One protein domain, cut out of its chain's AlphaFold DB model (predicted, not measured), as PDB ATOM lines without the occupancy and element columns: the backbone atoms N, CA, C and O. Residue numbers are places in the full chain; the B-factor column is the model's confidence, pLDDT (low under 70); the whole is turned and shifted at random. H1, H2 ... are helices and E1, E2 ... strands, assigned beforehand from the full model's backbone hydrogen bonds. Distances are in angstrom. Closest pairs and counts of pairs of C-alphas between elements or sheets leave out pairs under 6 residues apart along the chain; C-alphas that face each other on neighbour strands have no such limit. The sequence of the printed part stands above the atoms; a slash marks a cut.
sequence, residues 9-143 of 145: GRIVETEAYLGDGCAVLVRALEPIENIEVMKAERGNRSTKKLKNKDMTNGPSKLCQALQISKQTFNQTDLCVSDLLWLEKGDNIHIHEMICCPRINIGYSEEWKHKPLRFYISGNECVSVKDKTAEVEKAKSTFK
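What this domain is: This is residues 9 to 143 of the 145 residues of a protein of Arion vulgaris (UniProt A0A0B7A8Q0). With little regular structure, a small antiparallel sheet, E2 E1 E4 E3, fills the middle, H2 packing over E2 and H4 grazing the E3 edge; H1 packs on H2. The 135 printed residues include four named helices and four strands, E1 E2 H1 H2 H3 E3 E4 H4, mixed, holding only 53 residues. The whole is compact, radius of gyration of the C-alphas 16.2 A, spanning 45 by 40 by 34 A.

Where its parts are: E1, residues 9 to 15, begins at C-alpha (175.225, 91.770, 216.898); E2, 26 to 33, 17.9 A, bends by 56 degrees at residue 30. H1 is 35 to 42, H2 59 to 65, H3 70 to 73, E3 97 to 100, E4 117 to 120. H4, 131 to 141, 15.5 A, ends at C-alpha (201.206, 82.305, 222.168).

How they stand to each other: Within hydrogen-bond range are N 10 and O 30 in hairpin E1 and E2, 2.8 A, N 14 and O 118 between E1 and E4, 2.9 A, and N 98 and O 119 in hairpin E3 and E4, 2.8 A. H2 is on the sheet, height 8.2 A, closest C-alphas Arg 27 and Pro 59, 4.5 A. H1 and H2 touch, closest C-alphas Met 38 and Ala 65, 4.4 A. H3 touches no helix. H1, H2 and H4 have every O i to N i+4 pair within range; H3 is too short.

The domain as a whole: The farthest C-alphas, Gln 71 and Lys 143, are 49.5 A apart. The printed part has no cut. H1 to H2, H3 to E3 and E3 to E4 are long links. Residues 16 to 20, 43 to 48 and 141 to 143 have pLDDT under 70.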
ATOM      1  N   GLY A   9     173.785  91.571 216.954       81.00
ATOM      2  CA  GLY A   9     175.225  91.770 216.898       81.00
ATOM      3  C   GLY A   9     175.954  90.844 217.863       81.00
ATOM      4  O   GLY A   9     175.417  90.441 218.892       81.00
ATOM      5  N   ARG A  10     177.196  90.512 217.524       87.38
ATOM      6  CA  ARG A  10     178.086  89.687 218.344       87.38
ATOM      7  C   ARG A  10     178.870  90.580 219.288       87.38
ATOM      8  O   ARG A  10     179.453  91.566 218.851       87.38
ATOM      9  N   ILE A  11     178.919  90.238 220.572       85.50
ATOM     10  CA  ILE A  11     179.731  90.967 221.553       85.50
ATOM     11  C   ILE A  11     181.210  90.783 221.211       85.50
ATOM     12  O   ILE A  11     181.700  89.660 221.166       85.50
ATOM     13  N   VAL A  12     181.918  91.892 220.977       87.44
ATOM     14  CA  VAL A  12     183.361  91.873 220.667       87.44
ATOM     15  C   VAL A  12     184.213  92.472 221.774       87.44
ATOM     16  O   VAL A  12     185.410  92.205 221.823       87.44
ATOM     17  N   GLU A  13     183.617  93.299 222.636       86.12
ATOM     18  CA  GLU A  13     184.307  93.968 223.735       86.12
ATOM     19  C   GLU A  13     183.383  94.077 224.953       86.12
ATOM     20  O   GLU A  13     182.249  94.561 224.847       86.12
ATOM     21  N   THR A  14     183.887  93.642 226.108       80.00
ATOM     22  CA  THR A  14     183.139  93.578 227.365       80.00
ATOM     23  C   THR A  14     184.021  93.913 228.577       80.00
ATOM     24  O   THR A  14     185.249  93.814 228.511       80.00
ATOM     25  N   GLU A  15     183.414  94.329 229.684       74.06
ATOM     26  CA  GLU A  15     184.063  94.578 230.985       74.06
ATOM     27  C   GLU A  15     183.432  93.653 232.034       74.06
ATOM     28  O   GLU A  15     182.272  93.322 231.870       74.06
ATOM     29  N   ALA A  16     184.123  93.218 233.094       63.09
ATOM     30  CA  ALA A  16     183.529  92.310 234.093       63.09
ATOM     31  C   ALA A  16     183.933  92.640 235.539       63.09
ATOM     32  O   ALA A  16     185.052  93.091 235.789       63.09
ATOM     33  N   TYR A  17     183.028  92.370 236.489       59.47
ATOM     34  CA  TYR A  17     183.240  92.438 237.944       59.47
ATOM     35  C   TYR A  17     182.348  91.371 238.647       59.47
ATOM     36  O   TYR A  17     181.388  90.916 238.024       59.47
ATOM     37  N   LEU A  18     182.621  90.949 239.897       49.78
ATOM     38  CA  LEU A  18     181.867  89.890 240.627       49.78
ATOM     39  C   LEU A  18     181.480  90.307 242.075       49.78
ATOM     40  O   LEU A  18     182.372  90.701 242.823       49.78
ATOM     41  N   GLY A  19     180.184  90.245 242.468       65.88
ATOM     42  CA  GLY A  19     179.645  90.696 243.786       65.88
ATOM     43  C   GLY A  19     178.447  91.686 243.748       65.88
ATOM     44  O   GLY A  19     177.988  92.042 242.664       65.88
ATOM     45  N   ASP A  20     177.984  92.187 244.910       67.31
ATOM     46  CA  ASP A  20     176.737  92.982 245.157       67.31
ATOM     47  C   ASP A  20     176.591  94.348 244.434       67.31
ATOM     48  O   ASP A  20     175.652  95.106 244.668       67.31
ATOM     49  N   GLY A  21     177.498  94.683 243.520       82.50
ATOM     50  CA  GLY A  21     177.460  95.911 242.715       82.50
ATOM     51  C   GLY A  21     178.150  95.748 241.366       82.50
ATOM     52  O   GLY A  21     178.682  96.704 240.804       82.50
ATOM     53  N   CYS A  22     178.222  94.514 240.881       86.56
ATOM     54  CA  CYS A  22     179.042  94.167 239.740       86.56
ATOM     55  C   CYS A  22     178.240  94.133 238.457       86.56
ATOM     56  O   CYS A  22     177.134  93.605 238.410       86.56
ATOM     57  N   ALA A  23     178.831  94.677 237.402       88.56
ATOM     58  CA  ALA A  23     178.197  94.742 236.105       88.56
ATOM     59  C   ALA A  23     179.220  94.547 234.995       88.56
ATOM     60  O   ALA A  23     180.430  94.706 235.181       88.56
ATOM     61  N   VAL A  24     178.676  94.224 233.830       91.06
ATOM     62  CA  VAL A  24     179.417  94.021 232.601       91.06
ATOM     63  C   VAL A  24     179.030  95.123 231.626       91.06
ATOM     64  O   VAL A  24     177.866  95.234 231.246       91.06
ATOM     65  N   LEU A  25     179.988  95.958 231.222       93.56
ATOM     66  CA  LEU A  25     179.743  96.966 230.192       93.56
ATOM     67  C   LEU A  25     180.024  96.368 228.816       93.56
ATOM     68  O   LEU A  25     181.176  96.113 228.468       93.56
ATOM     69  N   VAL A  26     178.982  96.228 228.000       94.25
ATOM     70  CA  VAL A  26     179.143  95.949 226.571       94.25
ATOM     71  C   VAL A  26     179.634  97.223 225.892       94.25
ATOM     72  O   VAL A  26     178.966  98.258 225.922       94.25
ATOM     73  N   ARG A  27     180.828  97.170 225.301       94.31
ATOM     74  CA  ARG A  27     181.468  98.357 224.708       94.31
ATOM     75  C   ARG A  27     181.364  98.390 223.200       94.31
ATOM     76  O   ARG A  27     181.315  99.479 222.628       94.31
ATOM     77  N   ALA A  28     181.364  97.225 222.568       94.62
ATOM     78  CA  ALA A  28     181.243  97.130 221.132       94.62
ATOM     79  C   ALA A  28     180.614  95.813 220.688       94.62
ATOM     80  O   ALA A  28     180.752  94.781 221.353       94.62
ATOM     81  N   LEU A  29     179.969  95.873 219.524       94.88
ATOM     82  CA  LEU A  29     179.399  94.722 218.830       94.88
ATOM     83  C   LEU A  29     179.931  94.639 217.399       94.88
ATOM     84  O   LEU A  29     180.204  95.668 216.782       94.88
ATOM     85  N   GLU A  30     180.006  93.438 216.849       94.19
ATOM     86  CA  GLU A  30     180.067  93.192 215.411       94.19
ATOM     87  C   GLU A  30     178.629  93.048 214.881       94.19
ATOM     88  O   GLU A  30     177.915  92.149 215.325       94.19
ATOM     89  N   PRO A  31     178.162  93.932 213.983       92.81
ATOM     90  CA  PRO A  31     176.828  93.841 213.388       92.81
ATOM     91  C   PRO A  31     176.673  92.576 212.537       92.81
ATOM     92  O   PRO A  31     177.482  92.371 211.631       92.81
ATOM     93  N   ILE A  32     175.634  91.771 212.787       92.50
ATOM     94  CA  ILE A  32     175.384  90.527 212.031       92.50
ATOM     95  C   ILE A  32     174.136  90.653 211.153       92.50
ATOM     96  O   ILE A  32     174.193  90.360 209.960       92.50
ATOM     97  N   GLU A  33     173.024  91.145 211.703       92.50
ATOM     98  CA  GLU A  33     171.749  91.269 210.983       92.50
ATOM     99  C   GLU A  33     171.216  92.699 211.029       92.50
ATOM    100  O   GLU A  33     171.543  93.483 211.921       92.50
ATOM    101  N   ASN A  34     170.360  93.037 210.059       92.31
ATOM    102  CA  ASN A  34     169.673  94.330 209.984       92.31
ATOM    103  C   ASN A  34     170.618  95.540 210.083       92.31
ATOM    104  O   ASN A  34     170.310  96.577 210.670       92.31
ATOM    105  N   ILE A  35     171.771  95.412 209.422       90.81
ATOM    106  CA  ILE A  35     172.819  96.433 209.330       90.81
ATOM    107  C   ILE A  35     172.270  97.763 208.801       90.81
ATOM    108  O   ILE A  35     172.639  98.823 209.299       90.81
ATOM    109  N   GLU A  36     171.381  97.734 207.808       88.81
ATOM    110  CA  GLU A  36     170.804  98.959 207.241       88.81
ATOM    111  C   GLU A  36     169.878  99.681 208.230       88.81
ATOM    112  O   GLU A  36     169.885 100.911 208.269       88.81
ATOM    113  N   VAL A  37     169.174  98.944 209.098       91.19
ATOM    114  CA  VAL A  37     168.417  99.532 210.215       91.19
ATOM    115  C   VAL A  37     169.381 100.194 211.188       91.19
ATOM    116  O   VAL A  37     169.246 101.381 211.461       91.19
ATOM    117  N   MET A  38     170.427  99.484 211.627       91.31
ATOM    118  CA  MET A  38     171.446 100.063 212.511       91.31
ATOM    119  C   MET A  38     172.057 101.348 211.927       91.31
ATOM    120  O   MET A  38     172.280 102.316 212.654       91.31
ATOM    121  N   LYS A  39     172.322 101.391 210.612       89.19
ATOM    122  CA  LYS A  39     172.810 102.600 209.923       89.19
ATOM    123  C   LYS A  39     171.801 103.734 209.984       89.19
ATOM    124  O   LYS A  39     172.196 104.865 210.275       89.19
ATOM    125  N   ALA A  40     170.533 103.441 209.700       88.62
ATOM    126  CA  ALA A  40     169.459 104.424 209.735       88.62
ATOM    127  C   ALA A  40     169.316 105.038 211.136       88.62
ATOM    128  O   ALA A  40     169.264 106.261 211.254       88.62
ATOM    129  N   GLU A  41     169.393 104.218 212.186       89.19
ATOM    130  CA  GLU A  41     169.309 104.664 213.582       89.19
ATOM    131  C   GLU A  41     170.525 105.478 214.035       89.19
ATOM    132  O   GLU A  41     170.410 106.458 214.774       89.19
ATOM    133  N   ARG A  42     171.722 105.139 213.538       87.75
ATOM    134  CA  ARG A  42     172.925 105.970 213.736       87.75
ATOM    135  C   ARG A  42     172.844 107.304 212.988       87.75
ATOM    136  O   ARG A  42     173.486 108.272 213.407       87.75
ATOM    137  N   GLY A  43     172.022 107.359 211.942       69.94
ATOM    138  CA  GLY A  43     171.506 108.571 211.334       69.94
ATOM    139  C   GLY A  43     172.425 109.264 210.329       69.94
ATOM    140  O   GLY A  43     173.646 109.331 210.475       69.94
ATOM    141  N   ASN A  44     171.747 109.910 209.378       55.34
ATOM    142  CA  ASN A  44     172.119 111.000 208.459       55.34
ATOM    143  C   ASN A  44     172.910 112.191 209.069       55.34
ATOM    144  O   ASN A  44     172.950 113.271 208.488       55.34
ATOM    145  N   ARG A  45     173.526 112.057 210.248       53.44
ATOM    146  CA  ARG A  45     174.242 113.140 210.949       53.44
ATOM    147  C   ARG A  45     175.679 113.340 210.470       53.44
ATOM    148  O   ARG A  45     176.314 114.317 210.852       53.44
ATOM    149  N   SER A  46     176.204 112.435 209.646       52.94
ATOM    150  CA  SER A  46     177.508 112.600 209.012       52.94
ATOM    151  C   SER A  46     177.332 112.672 207.503       52.94
ATOM    152  O   SER A  46     176.779 111.763 206.895       52.94
ATOM    153  N   THR A  47     177.871 113.720 206.882       51.62
ATOM    154  CA  THR A  47     178.048 113.818 205.422       51.62
ATOM    155  C   THR A  47     178.973 112.723 204.868       51.62
ATOM    156  O   THR A  47     179.104 112.561 203.657       51.62
ATOM    157  N   LYS A  48     179.625 111.951 205.751       63.81
ATOM    158  CA  LYS A  48     180.550 110.869 205.430       63.81
ATOM    159  C   LYS A  48     179.846 109.516 205.557       63.81
ATOM    160  O   LYS A  48     179.253 109.213 206.588       63.81
ATOM    161  N   LYS A  49     179.967 108.679 204.521       73.69
ATOM    162  CA  LYS A  49     179.431 107.307 204.479       73.69
ATOM    163  C   LYS A  49     179.883 106.515 205.717       73.69
ATOM    164  O   LYS A  49     181.077 106.247 205.873       73.69
ATOM    165  N   LEU A  50     178.937 106.167 206.590       81.19
ATOM    166  CA  LEU A  50     179.187 105.403 207.814       81.19
ATOM    167  C   LEU A  50     179.670 103.993 207.447       81.19
ATOM    168  O   LEU A  50     178.996 103.273 206.709       81.19
ATOM    169  N   LYS A  51     180.854 103.601 207.929       86.25
ATOM    170  CA  LYS A  51     181.370 102.241 207.729       86.25
ATOM    171  C   LYS A  51     180.710 101.297 208.727       86.25
ATOM    172  O   LYS A  51     180.419 101.704 209.848       86.25
ATOM    173  N   ASN A  52     180.567 100.024 208.357       84.00
ATOM    174  CA  ASN A  52     179.936  99.024 209.223       84.00
ATOM    175  C   ASN A  52     180.600  98.960 210.613       84.00
ATOM    176  O   ASN A  52     179.916  98.990 211.629       84.00
ATOM    177  N   LYS A  53     181.935  99.009 210.680       86.75
ATOM    178  CA  LYS A  53     182.658  99.002 211.962       86.75
ATOM    179  C   LYS A  53     182.410 100.212 212.863       86.75
ATOM    180  O   LYS A  53     182.648 100.137 214.058       86.75
ATOM    181  N   ASP A  54     181.929 101.329 212.320       88.69
ATOM    182  CA  ASP A  54     181.730 102.573 213.075       88.69
ATOM    183  C   ASP A  54     180.331 102.674 213.717       88.69
ATOM    184  O   ASP A  54     180.034 103.617 214.468       88.69
ATOM    185  N   MET A  55     179.459 101.702 213.437       89.06
ATOM    186  CA  MET A  55     178.070 101.675 213.907       89.06
ATOM    187  C   MET A  55     177.949 101.236 215.364       89.06
ATOM    188  O   MET A  55     177.075 101.708 216.086       89.06
ATOM    189  N   THR A  56     178.849 100.376 215.813       93.62
ATOM    190  CA  THR A  56     178.740  99.693 217.105       93.62
ATOM    191  C   THR A  56     180.074  99.653 217.847       93.62
ATOM    192  O   THR A  56     180.174  98.974 218.857       93.62
ATOM    193  N   ASN A  57     181.086 100.418 217.417       93.44
ATOM    194  CA  ASN A  57     182.396 100.524 218.080       93.44
ATOM    195  C   ASN A  57     182.413 101.502 219.269       93.44
ATOM    196  O   ASN A  57     183.304 102.347 219.399       93.44
ATOM    197  N   GLY A  58     181.391 101.447 220.118       92.38
ATOM    198  CA  GLY A  58     181.329 102.230 221.347       92.38
ATOM    199  C   GLY A  58     180.006 102.041 222.096       92.38
ATOM    200  O   GLY A  58     178.984 101.782 221.461       92.38
ATOM    201  N   PRO A  59     179.979 102.246 223.423       93.00
ATOM    202  CA  PRO A  59     178.798 101.972 224.244       93.00
ATOM    203  C   PRO A  59     177.607 102.863 223.861       93.00
ATOM    204  O   PRO A  59     176.512 102.384 223.607       93.00
ATOM    205  N   SER A  60     177.811 104.171 223.690       92.69
ATOM    206  CA  SER A  60     176.728 105.055 223.228       92.69
ATOM    207  C   SER A  60     176.319 104.776 221.779       92.69
ATOM    208  O   SER A  60     175.169 104.979 221.400       92.69
ATOM    209  N   LYS A  61     177.272 104.313 220.964       93.19
ATOM    210  CA  LYS A  61     177.088 104.015 219.543       93.19
ATOM    211  C   LYS A  61     176.218 102.776 219.346       93.19
ATOM    212  O   LYS A  61     175.258 102.843 218.589       93.19
ATOM    213  N   LEU A  62     176.516 101.684 220.049       93.62
ATOM    214  CA  LEU A  62     175.708 100.469 219.985       93.62
ATOM    215  C   LEU A  62     174.309 100.700 220.562       93.62
ATOM    216  O   LEU A  62     173.349 100.234 219.964       93.62
ATOM    217  N   CYS A  63     174.168 101.490 221.637       94.19
ATOM    218  CA  CYS A  63     172.840 101.807 222.163       94.19
ATOM    219  C   CYS A  63     171.989 102.552 221.130       94.19
ATOM    220  O   CYS A  63     170.824 102.226 220.963       94.19
ATOM    221  N   GLN A  64     172.566 103.501 220.387       93.06
ATOM    222  CA  GLN A  64     171.855 104.166 219.290       93.06
ATOM    223  C   GLN A  64     171.498 103.189 218.165       93.06
ATOM    224  O   GLN A  64     170.355 103.161 217.733       93.06
ATOM    225  N   ALA A  65     172.457 102.374 217.716       92.94
ATOM    226  CA  ALA A  65     172.246 101.415 216.628       92.94
ATOM    227  C   ALA A  65     171.164 100.365 216.943       92.94
ATOM    228  O   ALA A  65     170.490  99.899 216.031       92.94
ATOM    229  N   LEU A  66     171.011 100.004 218.220       93.19
ATOM    230  CA  LEU A  66     170.031  99.034 218.719       93.19
ATOM    231  C   LEU A  66     168.790  99.684 219.354       93.19
ATOM    232  O   LEU A  66     167.981  98.981 219.947       93.19
ATOM    233  N   GLN A  67     168.657 101.014 219.295       93.00
ATOM    234  CA  GLN A  67     167.600 101.778 219.978       93.00
ATOM    235  C   GLN A  67     167.468 101.493 221.492       93.00
ATOM    236  O   GLN A  67     166.394 101.626 222.082       93.00
ATOM    237  N   ILE A  68     168.567 101.152 222.164       93.94
ATOM    238  CA  ILE A  68     168.591 100.938 223.611       93.94
ATOM    239  C   ILE A  68     168.518 102.293 224.319       93.94
ATOM    240  O   ILE A  68     169.474 103.073 224.331       93.94
ATOM    241  N   SER A  69     167.372 102.562 224.941       94.12
ATOM    242  CA  SER A  69     167.129 103.738 225.773       94.12
ATOM    243  C   SER A  69     167.055 103.379 227.261       94.12
ATOM    244  O   SER A  69     166.699 102.260 227.640       94.12
ATOM    245  N   LYS A  70     167.336 104.359 228.129       92.69
ATOM    246  CA  LYS A  70     167.171 104.200 229.581       92.69
ATOM    247  C   LYS A  70     165.709 103.928 229.950       92.69
ATOM    248  O   LYS A  70     165.448 103.162 230.863       92.69
ATOM    249  N   GLN A  71     164.771 104.569 229.261       94.69
ATOM    250  CA  GLN A  71     163.342 104.481 229.550       94.69
ATOM    251  C   GLN A  71     162.788 103.081 229.278       94.69
ATOM    252  O   GLN A  71     161.883 102.647 229.978       94.69
ATOM    253  N   THR A  72     163.335 102.390 228.276       93.12
ATOM    254  CA  THR A  72     162.829 101.088 227.829       93.12
ATOM    255  C   THR A  72     163.567  99.910 228.462       93.12
ATOM    256  O   THR A  72     162.935  98.900 228.746       93.12
ATOM    257  N   PHE A  73     164.886 100.014 228.673       95.12
ATOM    258  CA  PHE A  73     165.722  98.845 228.996       95.12
ATOM    259  C   PHE A  73     166.417  98.894 230.360       95.12
ATOM    260  O   PHE A  73     167.043  97.917 230.769       95.12
ATOM    261  N   ASN A  74     166.375 100.020 231.074       94.44
ATOM    262  CA  ASN A  74     167.015 100.090 232.384       94.44
ATOM    263  C   ASN A  74     166.280  99.184 233.383       94.44
ATOM    264  O   ASN A  74     165.068  99.293 233.512       94.44
ATOM    265  N   GLN A  75     167.032  98.359 234.123       92.00
ATOM    266  CA  GLN A  75     166.510  97.345 235.059       92.00
ATOM    267  C   GLN A  75     165.703  96.211 234.407       92.00
ATOM    268  O   GLN A  75     165.097  95.411 235.116       92.00
ATOM    269  N   THR A  76     165.725  96.097 233.078       92.88
ATOM    270  CA  THR A  76     165.153  94.943 232.387       92.88
ATOM    271  C   THR A  76     166.016  93.708 232.624       92.88
ATOM    272  O   THR A  76     167.238  93.752 232.463       92.88
ATOM    273  N   ASP A  77     165.374  92.596 232.973       91.75
ATOM    274  CA  ASP A  77     166.032  91.299 233.087       91.75
ATOM    275  C   ASP A  77     166.235  90.677 231.694       91.75
ATOM    276  O   ASP A  77     165.278  90.325 231.000       91.75
ATOM    277  N   LEU A  78     167.501  90.541 231.286       92.06
ATOM    278  CA  LEU A  78     167.905  89.972 229.996       92.06
ATOM    279  C   LEU A  78     167.594  88.473 229.860       92.06
ATOM    280  O   LEU A  78     167.635  87.958 228.745       92.06
ATOM    281  N   CYS A  79     167.316  87.766 230.959       90.88
ATOM    282  CA  CYS A  79     167.013  86.336 230.944       90.88
ATOM    283  C   CYS A  79     165.558  86.028 230.571       90.88
ATOM    284  O   CYS A  79     165.268  84.902 230.169       90.88
ATOM    285  N   VAL A  80     164.653  87.001 230.708       92.31
ATOM    286  CA  VAL A  80     163.204  86.811 230.492       92.31
ATOM    287  C   VAL A  80     162.587  87.831 229.534       92.31
ATOM    288  O   VAL A  80     161.405  87.747 229.223       92.31
ATOM    289  N   SER A  81     163.359  88.820 229.092       92.12
ATOM    290  CA  SER A  81     162.890  89.888 228.210       92.12
ATOM    291  C   SER A  81     162.729  89.421 226.760       92.12
ATOM    292  O   SER A  81     163.668  88.910 226.156       92.12
ATOM    293  N   ASP A  82     161.570  89.721 226.165       90.81
ATOM    294  CA  ASP A  82     161.283  89.476 224.741       90.81
ATOM    295  C   ASP A  82     161.821  90.577 223.804       90.81
ATOM    296  O   ASP A  82     161.776  90.444 222.581       90.81
ATOM    297  N   LEU A  83     162.290  91.704 224.356       90.38
ATOM    298  CA  LEU A  83     162.727  92.874 223.577       90.38
ATOM    299  C   LEU A  83     164.246  92.942 223.394       90.38
ATOM    300  O   LEU A  83     164.732  93.485 222.405       90.38
ATOM    301  N   LEU A  84     164.990  92.429 224.369       91.88
ATOM    302  CA  LEU A  84     166.447  92.380 224.386       91.88
ATOM    303  C   LEU A  84     166.880  91.148 225.173       91.88
ATOM    304  O   LEU A  84     166.515  91.011 226.341       91.88
ATOM    305  N   TRP A  85     167.665  90.291 224.531       93.38
ATOM    306  CA  TRP A  85     168.176  89.046 225.093       93.38
ATOM    307  C   TRP A  85     169.588  88.771 224.571       93.38
ATOM    308  O   TRP A  85     170.077  89.432 223.650       93.38
ATOM    309  N   LEU A  86     170.254  87.789 225.177       92.56
ATOM    310  CA  LEU A  86     171.542  87.278 224.723       92.56
ATOM    311  C   LEU A  86     171.366  85.880 224.145       92.56
ATOM    312  O   LEU A  86     170.665  85.043 224.709       92.56
ATOM    313  N   GLU A  87     172.047  85.619 223.036       91.81
ATOM    314  CA  GLU A  87     172.088  84.302 222.413       91.81
ATOM    315  C   GLU A  87     173.476  83.690 222.554       91.81
ATOM    316  O   GLU A  87     174.486  84.388 222.700       91.81
ATOM    317  N   LYS A  88     173.530  82.359 222.497       91.88
ATOM    318  CA  LYS A  88     174.800  81.643 222.473       91.88
ATOM    319  C   LYS A  88     175.541  81.984 221.179       91.88
ATOM    320  O   LYS A  88     175.082  81.637 220.095       91.88
ATOM    321  N   GLY A  89     176.681  82.652 221.319       86.44
ATOM    322  CA  GLY A  89     177.590  82.936 220.213       86.44
ATOM    323  C   GLY A  89     178.532  81.774 219.897       86.44
ATOM    324  O   GLY A  89     178.474  80.704 220.509       86.44
ATOM    325  N   ASP A  90     179.430  82.026 218.948       86.62
ATOM    326  CA  ASP A  90     180.499  81.101 218.579       86.62
ATOM    327  C   ASP A  90     181.496  80.889 219.726       86.62
ATOM    328  O   ASP A  90     181.687  81.750 220.591       86.62
ATOM    329  N   ASN A  91     182.174  79.740 219.712       87.06
ATOM    330  CA  ASN A  91     183.269  79.480 220.639       87.06
ATOM    331  C   ASN A  91     184.468  80.361 220.270       87.06
ATOM    332  O   ASN A  91     185.083  80.159 219.228       87.06
ATOM    333  N   ILE A  92     184.811  81.306 221.146       85.56
ATOM    334  CA  ILE A  92     186.020  82.126 221.028       85.56
ATOM    335  C   ILE A  92     187.114  81.482 221.869       85.56
ATOM    336  O   ILE A  92     186.916  81.197 223.055       85.56
ATOM    337  N   HIS A  93     188.287  81.268 221.282       87.06
ATOM    338  CA  HIS A  93     189.405  80.722 222.025       87.06
ATOM    339  C   HIS A  93     190.069  81.792 222.900       87.06
ATOM    340  O   HIS A  93     190.256  82.943 222.512       87.06
ATOM    341  N   ILE A  94     190.536  81.395 224.086       83.81
ATOM    342  CA  ILE A  94     191.185  82.314 225.039       83.81
ATOM    343  C   ILE A  94     192.448  82.996 224.480       83.81
ATOM    344  O   ILE A  94     192.843  84.067 224.952       83.81
ATOM    345  N   HIS A  95     193.103  82.398 223.480       86.31
ATOM    346  CA  HIS A  95     194.263  82.996 222.818       86.31
ATOM    347  C   HIS A  95     193.877  84.166 221.902       86.31
ATOM    348  O   HIS A  95     194.694  85.058 221.696       86.31
ATOM    349  N   GLU A  96     192.628  84.211 221.437       88.94
ATOM    350  CA  GLU A  96     192.073  85.313 220.648       88.94
ATOM    351  C   GLU A  96     191.653  86.491 221.536       88.94
ATOM    352  O   GLU A  96     191.455  87.597 221.043       88.94
ATOM    353  N   MET A  97     191.542  86.298 222.855       91.50
ATOM    354  CA  MET A  97     191.150  87.356 223.783       91.50
ATOM    355  C   MET A  97     192.331  88.211 224.249       91.50
ATOM    356  O   MET A  97     193.301  87.713 224.839       91.50
ATOM    357  N   ILE A  98     192.187  89.524 224.085       94.56
ATOM    358  CA  ILE A  98     193.039  90.543 224.694       94.56
ATOM    359  C   ILE A  98     192.431  90.998 226.016       94.56
ATOM    360  O   ILE A  98     191.229  91.232 226.110       94.56
ATOM    361  N   CYS A  99     193.287  91.145 227.025       93.25
ATOM    362  CA  CYS A  99     192.949  91.646 228.349       93.25
ATOM    363  C   CYS A  99     193.822  92.872 228.636       93.25
ATOM    364  O   CYS A  99     195.046  92.781 228.552       93.25
ATOM    365  N   CYS A 100     193.215  94.027 228.904       93.50
ATOM    366  CA  CYS A 100     193.934  95.297 229.000       93.50
ATOM    367  C   CYS A 100     193.241  96.296 229.946       93.50
ATOM    368  O   CYS A 100     192.103  96.062 230.372       93.50
ATOM    369  N   PRO A 101     193.900  97.416 230.298       93.12
ATOM    370  CA  PRO A 101     193.278  98.481 231.074       93.12
ATOM    371  C   PRO A 101     192.026  99.071 230.406       93.12
ATOM    372  O   PRO A 101     191.908  99.140 229.174       93.12
ATOM    373  N   ARG A 102     191.080  99.535 231.229       92.06
ATOM    374  CA  ARG A 102     189.871 100.232 230.758       92.06
ATOM    375  C   ARG A 102     190.208 101.639 230.252       92.06
ATOM    376  O   ARG A 102     191.189 102.256 230.660       92.06
ATOM    377  N   ILE A 103     189.363 102.163 229.369       87.50
ATOM    378  CA  ILE A 103     189.527 103.496 228.769       87.50
ATOM    379  C   ILE A 103     188.714 104.518 229.571       87.50
ATOM    380  O   ILE A 103     187.625 104.201 230.040       87.50
ATOM    381  N   ASN A 104     189.193 105.762 229.651       87.19
ATOM    382  CA  ASN A 104     188.472 106.908 230.230       87.19
ATOM    383  C   ASN A 104     188.140 106.778 231.729       87.19
ATOM    384  O   ASN A 104     187.203 107.406 232.213       87.19
ATOM    385  N   ILE A 105     188.944 106.020 232.477       86.31
ATOM    386  CA  ILE A 105     188.836 105.870 233.939       86.31
ATOM    387  C   ILE A 105     190.031 106.493 234.676       86.31
ATOM    388  O   ILE A 105     190.507 105.983 235.683       86.31
ATOM    389  N   GLY A 106     190.565 107.604 234.157       82.44
ATOM    390  CA  GLY A 106     191.753 108.255 234.725       82.44
ATOM    391  C   GLY A 106     191.594 108.709 236.182       82.44
ATOM    392  O   GLY A 106     192.600 108.877 236.859       82.44
ATOM    393  N   TYR A 107     190.350 108.863 236.642       85.75
ATOM    394  CA  TYR A 107     189.981 109.223 238.010       85.75
ATOM    395  C   TYR A 107     190.082 108.059 239.007       85.75
ATOM    396  O   TYR A 107     190.080 108.291 240.209       85.75
ATOM    397  N   SER A 108     190.125 106.808 238.541       78.94
ATOM    398  CA  SER A 108     190.107 105.643 239.423       78.94
ATOM    399  C   SER A 108     191.540 105.184 239.690       78.94
ATOM    400  O   SER A 108     192.075 104.413 238.905       78.94
ATOM    401  N   GLU A 109     192.161 105.678 240.757       86.94
ATOM    402  CA  GLU A 109     193.580 105.505 241.125       86.94
ATOM    403  C   GLU A 109     194.159 104.099 240.842       86.94
ATOM    404  O   GLU A 109     194.668 103.824 239.752       86.94
ATOM    405  N   GLU A 110     194.051 103.176 241.800       87.38
ATOM    406  CA  GLU A 110     194.570 101.803 241.695       87.38
ATOM    407  C   GLU A 110     193.867 100.973 240.602       87.38
ATOM    408  O   GLU A 110     194.387  99.968 240.110       87.38
ATOM    409  N   TRP A 111     192.668 101.396 240.195       86.88
ATOM    410  CA  TRP A 111     191.788 100.683 239.269       86.88
ATOM    411  C   TRP A 111     192.050 101.014 237.798       86.88
ATOM    412  O   TRP A 111     191.565 100.294 236.918       86.88
ATOM    413  N   LYS A 112     192.821 102.076 237.530       88.62
ATOM    414  CA  LYS A 112     193.171 102.559 236.189       88.62
ATOM    415  C   LYS A 112     193.984 101.540 235.406       88.62
ATOM    416  O   LYS A 112     193.787 101.399 234.206       88.62
ATOM    417  N   HIS A 113     194.887 100.840 236.087       89.06
ATOM    418  CA  HIS A 113     195.840  99.921 235.465       89.06
ATOM    419  C   HIS A 113     195.382  98.461 235.490       89.06
ATOM    420  O   HIS A 113     196.030  97.611 234.883       89.06
ATOM    421  N   LYS A 114     194.268  98.149 236.165       90.62
ATOM    422  CA  LYS A 114     193.778  96.772 236.235       90.62
ATOM    423  C   LYS A 114     193.261  96.306 234.868       90.62
ATOM    424  O   LYS A 114     192.515  97.050 234.218       90.62
ATOM    425  N   PRO A 115     193.602  95.076 234.444       91.62
ATOM    426  CA  PRO A 115     193.232  94.555 233.139       91.62
ATOM    427  C   PRO A 115     191.789  94.026 233.171       91.62
ATOM    428  O   PRO A 115     191.540  92.836 233.317       91.62
ATOM    429  N   LEU A 116     190.825  94.947 233.126       92.50
ATOM    430  CA  LEU A 116     189.387  94.666 233.264       92.50
ATOM    431  C   LEU A 116     188.597  94.965 231.982       92.50
ATOM    432  O   LEU A 116     187.374  95.094 232.017       92.50
ATOM    433  N   ARG A 117     189.297  95.111 230.856       94.12
ATOM    434  CA  ARG A 117     188.711  95.296 229.530       94.12
ATOM    435  C   ARG A 117     189.139  94.161 228.620       94.12
ATOM    436  O   ARG A 117     190.336  93.928 228.435       94.12
ATOM    437  N   PHE A 118     188.148  93.503 228.038       93.69
ATOM    438  CA  PHE A 118     188.326  92.298 227.245       93.69
ATOM    439  C   PHE A 118     187.832  92.535 225.826       93.69
ATOM    440  O   PHE A 118     186.738  93.069 225.654       93.69
ATOM    441  N   TYR A 119     188.605  92.134 224.816       94.81
ATOM    442  CA  TYR A 119     188.149  92.158 223.425       94.81
ATOM    443  C   TYR A 119     188.794  91.076 222.559       94.81
ATOM    444  O   TYR A 119     189.842  90.534 222.905       94.81
ATOM    445  N   ILE A 120     188.172  90.782 221.416       93.44
ATOM    446  CA  ILE A 120     188.690  89.832 220.422       93.44
ATOM    447  C   ILE A 120     189.804  90.499 219.603       93.44
ATOM    448  O   ILE A 120     189.579  91.520 218.947       93.44
ATOM    449  N   SER A 121     191.001  89.919 219.630       92.44
ATOM    450  CA  SER A 121     192.171  90.382 218.882       92.44
ATOM    451  C   SER A 121     191.868  90.482 217.387       92.44
ATOM    452  O   SER A 121     191.136  89.674 216.823       92.44
ATOM    453  N   GLY A 122     192.404  91.512 216.730       89.81
ATOM    454  CA  GLY A 122     192.209  91.715 215.293       89.81
ATOM    455  C   GLY A 122     190.836  92.270 214.895       89.81
ATOM    456  O   GLY A 122     190.761  92.959 213.878       89.81
ATOM    457  N   ASN A 123     189.787  92.119 215.712       92.12
ATOM    458  CA  ASN A 123     188.431  92.548 215.355       92.12
ATOM    459  C   ASN A 123     188.356  94.065 215.068       92.12
ATOM    460  O   ASN A 123     188.858  94.901 215.826       92.12
ATOM    461  N   GLU A 124     187.772  94.439 213.927       92.94
ATOM    462  CA  GLU A 124     187.716  95.833 213.463       92.94
ATOM    463  C   GLU A 124     186.677  96.696 214.185       92.94
ATOM    464  O   GLU A 124     186.774  97.924 214.137       92.94
ATOM    465  N   CYS A 125     185.693  96.074 214.838       93.50
ATOM    466  CA  CYS A 125     184.629  96.766 215.561       93.50
ATOM    467  C   CYS A 125     185.056  97.180 216.978       93.50
ATOM    468  O   CYS A 125     184.316  97.883 217.662       93.50
ATOM    469  N   VAL A 126     186.253  96.784 217.424       93.44
ATOM    470  CA  VAL A 126     186.814  97.209 218.712       93.44
ATOM    471  C   VAL A 126     187.101  98.707 218.686       93.44
ATOM    472  O   VAL A 126     187.744  99.224 217.772       93.44
ATOM    473  N   SER A 127     186.629  99.402 219.719       86.38
ATOM    474  CA  SER A 127     186.657 100.864 219.796       86.38
ATOM    475  C   SER A 127     188.076 101.443 219.868       86.38
ATOM    476  O   SER A 127     188.423 102.348 219.109       86.38
ATOM    477  N   VAL A 128     188.908 100.908 220.766       91.62
ATOM    478  CA  VAL A 128     190.314 101.293 220.945       91.62
ATOM    479  C   VAL A 128     191.134 100.044 221.235       91.62
ATOM    480  O   VAL A 128     190.961  99.403 222.275       91.62
ATOM    481  N   LYS A 129     192.053  99.722 220.325       93.25
ATOM    482  CA  LYS A 129     192.970  98.590 220.469       93.25
ATOM    483  C   LYS A 129     194.155  98.965 221.354       93.25
ATOM    484  O   LYS A 129     194.738 100.039 221.200       93.25
ATOM    485  N   ASP A 130     194.510  98.063 222.256       93.69
ATOM    486  CA  ASP A 130     195.734  98.138 223.051       93.69
ATOM    487  C   ASP A 130     196.840  97.370 222.321       93.69
ATOM    488  O   ASP A 130     196.946  96.148 222.421       93.69
ATOM    489  N   LYS A 131     197.642  98.108 221.546       91.31
ATOM    490  CA  LYS A 131     198.716  97.529 220.728       91.31
ATOM    491  C   LYS A 131     199.762  96.805 221.575       91.31
ATOM    492  O   LYS A 131     200.341  95.831 221.110       91.31
ATOM    493  N   THR A 132     200.015  97.280 222.793       90.56
ATOM    494  CA  THR A 132     200.990  96.660 223.693       90.56
ATOM    495  C   THR A 132     200.476  95.298 224.139       90.56
ATOM    496  O   THR A 132     201.170  94.301 223.951       90.56
ATOM    497  N   ALA A 133     199.227  95.236 224.609       89.62
ATOM    498  CA  ALA A 133     198.602  93.984 225.023       89.62
ATOM    499  C   ALA A 133     198.462  92.980 223.859       89.62
ATOM    500  O   ALA A 133     198.669  91.784 224.055       89.62
ATOM    501  N   GLU A 134     198.166  93.442 222.636       90.19
ATOM    502  CA  GLU A 134     198.148  92.584 221.437       90.19
ATOM    503  C   GLU A 134     199.525  91.967 221.145       90.19
ATOM    504  O   GLU A 134     199.630  90.762 220.906       90.19
ATOM    505  N   VAL A 135     200.595  92.767 221.211       87.19
ATOM    506  CA  VAL A 135     201.968  92.289 220.987       87.19
ATOM    507  C   VAL A 135     202.416  91.326 222.089       87.19
ATOM    508  O   VAL A 135     203.045  90.308 221.799       87.19
ATOM    509  N   GLU A 136     202.111  91.625 223.350       86.50
ATOM    510  CA  GLU A 136     202.426  90.751 224.486       86.50
ATOM    511  C   GLU A 136     201.695  89.413 224.386       86.50
ATOM    512  O   GLU A 136     202.315  88.358 224.556       86.50
ATOM    513  N   LYS A 137     200.408  89.441 224.019       83.75
ATOM    514  CA  LYS A 137     199.621  88.230 223.797       83.75
ATOM    515  C   LYS A 137     200.215  87.394 222.668       83.75
ATOM    516  O   LYS A 137     200.474  86.212 222.883       83.75
ATOM    517  N   ALA A 138     200.518  88.001 221.518       80.69
ATOM    518  CA  ALA A 138     201.135  87.302 220.393       80.69
ATOM    519  C   ALA A 138     202.431  86.592 220.820       80.69
ATOM    520  O   ALA A 138     202.582  85.394 220.590       80.69
ATOM    521  N   LYS A 139     203.322  87.287 221.541       77.50
ATOM    522  CA  LYS A 139     204.570  86.708 222.072       77.50
ATOM    523  C   LYS A 139     204.335  85.547 223.042       77.50
ATOM    524  O   LYS A 139     205.131  84.614 223.054       77.50
ATOM    525  N   SER A 140     203.287  85.610 223.862       73.31
ATOM    526  CA  SER A 140     202.944  84.530 224.796       73.31
ATOM    527  C   SER A 140     202.448  83.272 224.079       73.31
ATOM    528  O   SER A 140     202.835  82.175 224.466       73.31
ATOM    529  N   THR A 141     201.693  83.423 222.988       68.12
ATOM    530  CA  THR A 141     201.206  82.305 222.168       68.12
ATOM    531  C   THR A 141     202.357  81.552 221.488       68.12
ATOM    532  O   THR A 141     202.359  80.327 221.482       68.12
ATOM    533  N   PHE A 142     203.384  82.262 221.004       61.09
ATOM    534  CA  PHE A 142     204.566  81.647 220.373       61.09
ATOM    535  C   PHE A 142     205.493  80.895 221.342       61.09
ATOM    536  O   PHE A 142     206.354  80.153 220.888       61.09
ATOM    537  N   LYS A 143     205.360  81.082 222.662       57.38
ATOM    538  CA  LYS A 143     206.189  80.383 223.665       57.38
ATOM    539  C   LYS A 143     205.598  79.054 224.148       57.38
ATOM    540  O   LYS A 143     206.250  78.368 224.926       57.38
TER     541      LYS A 143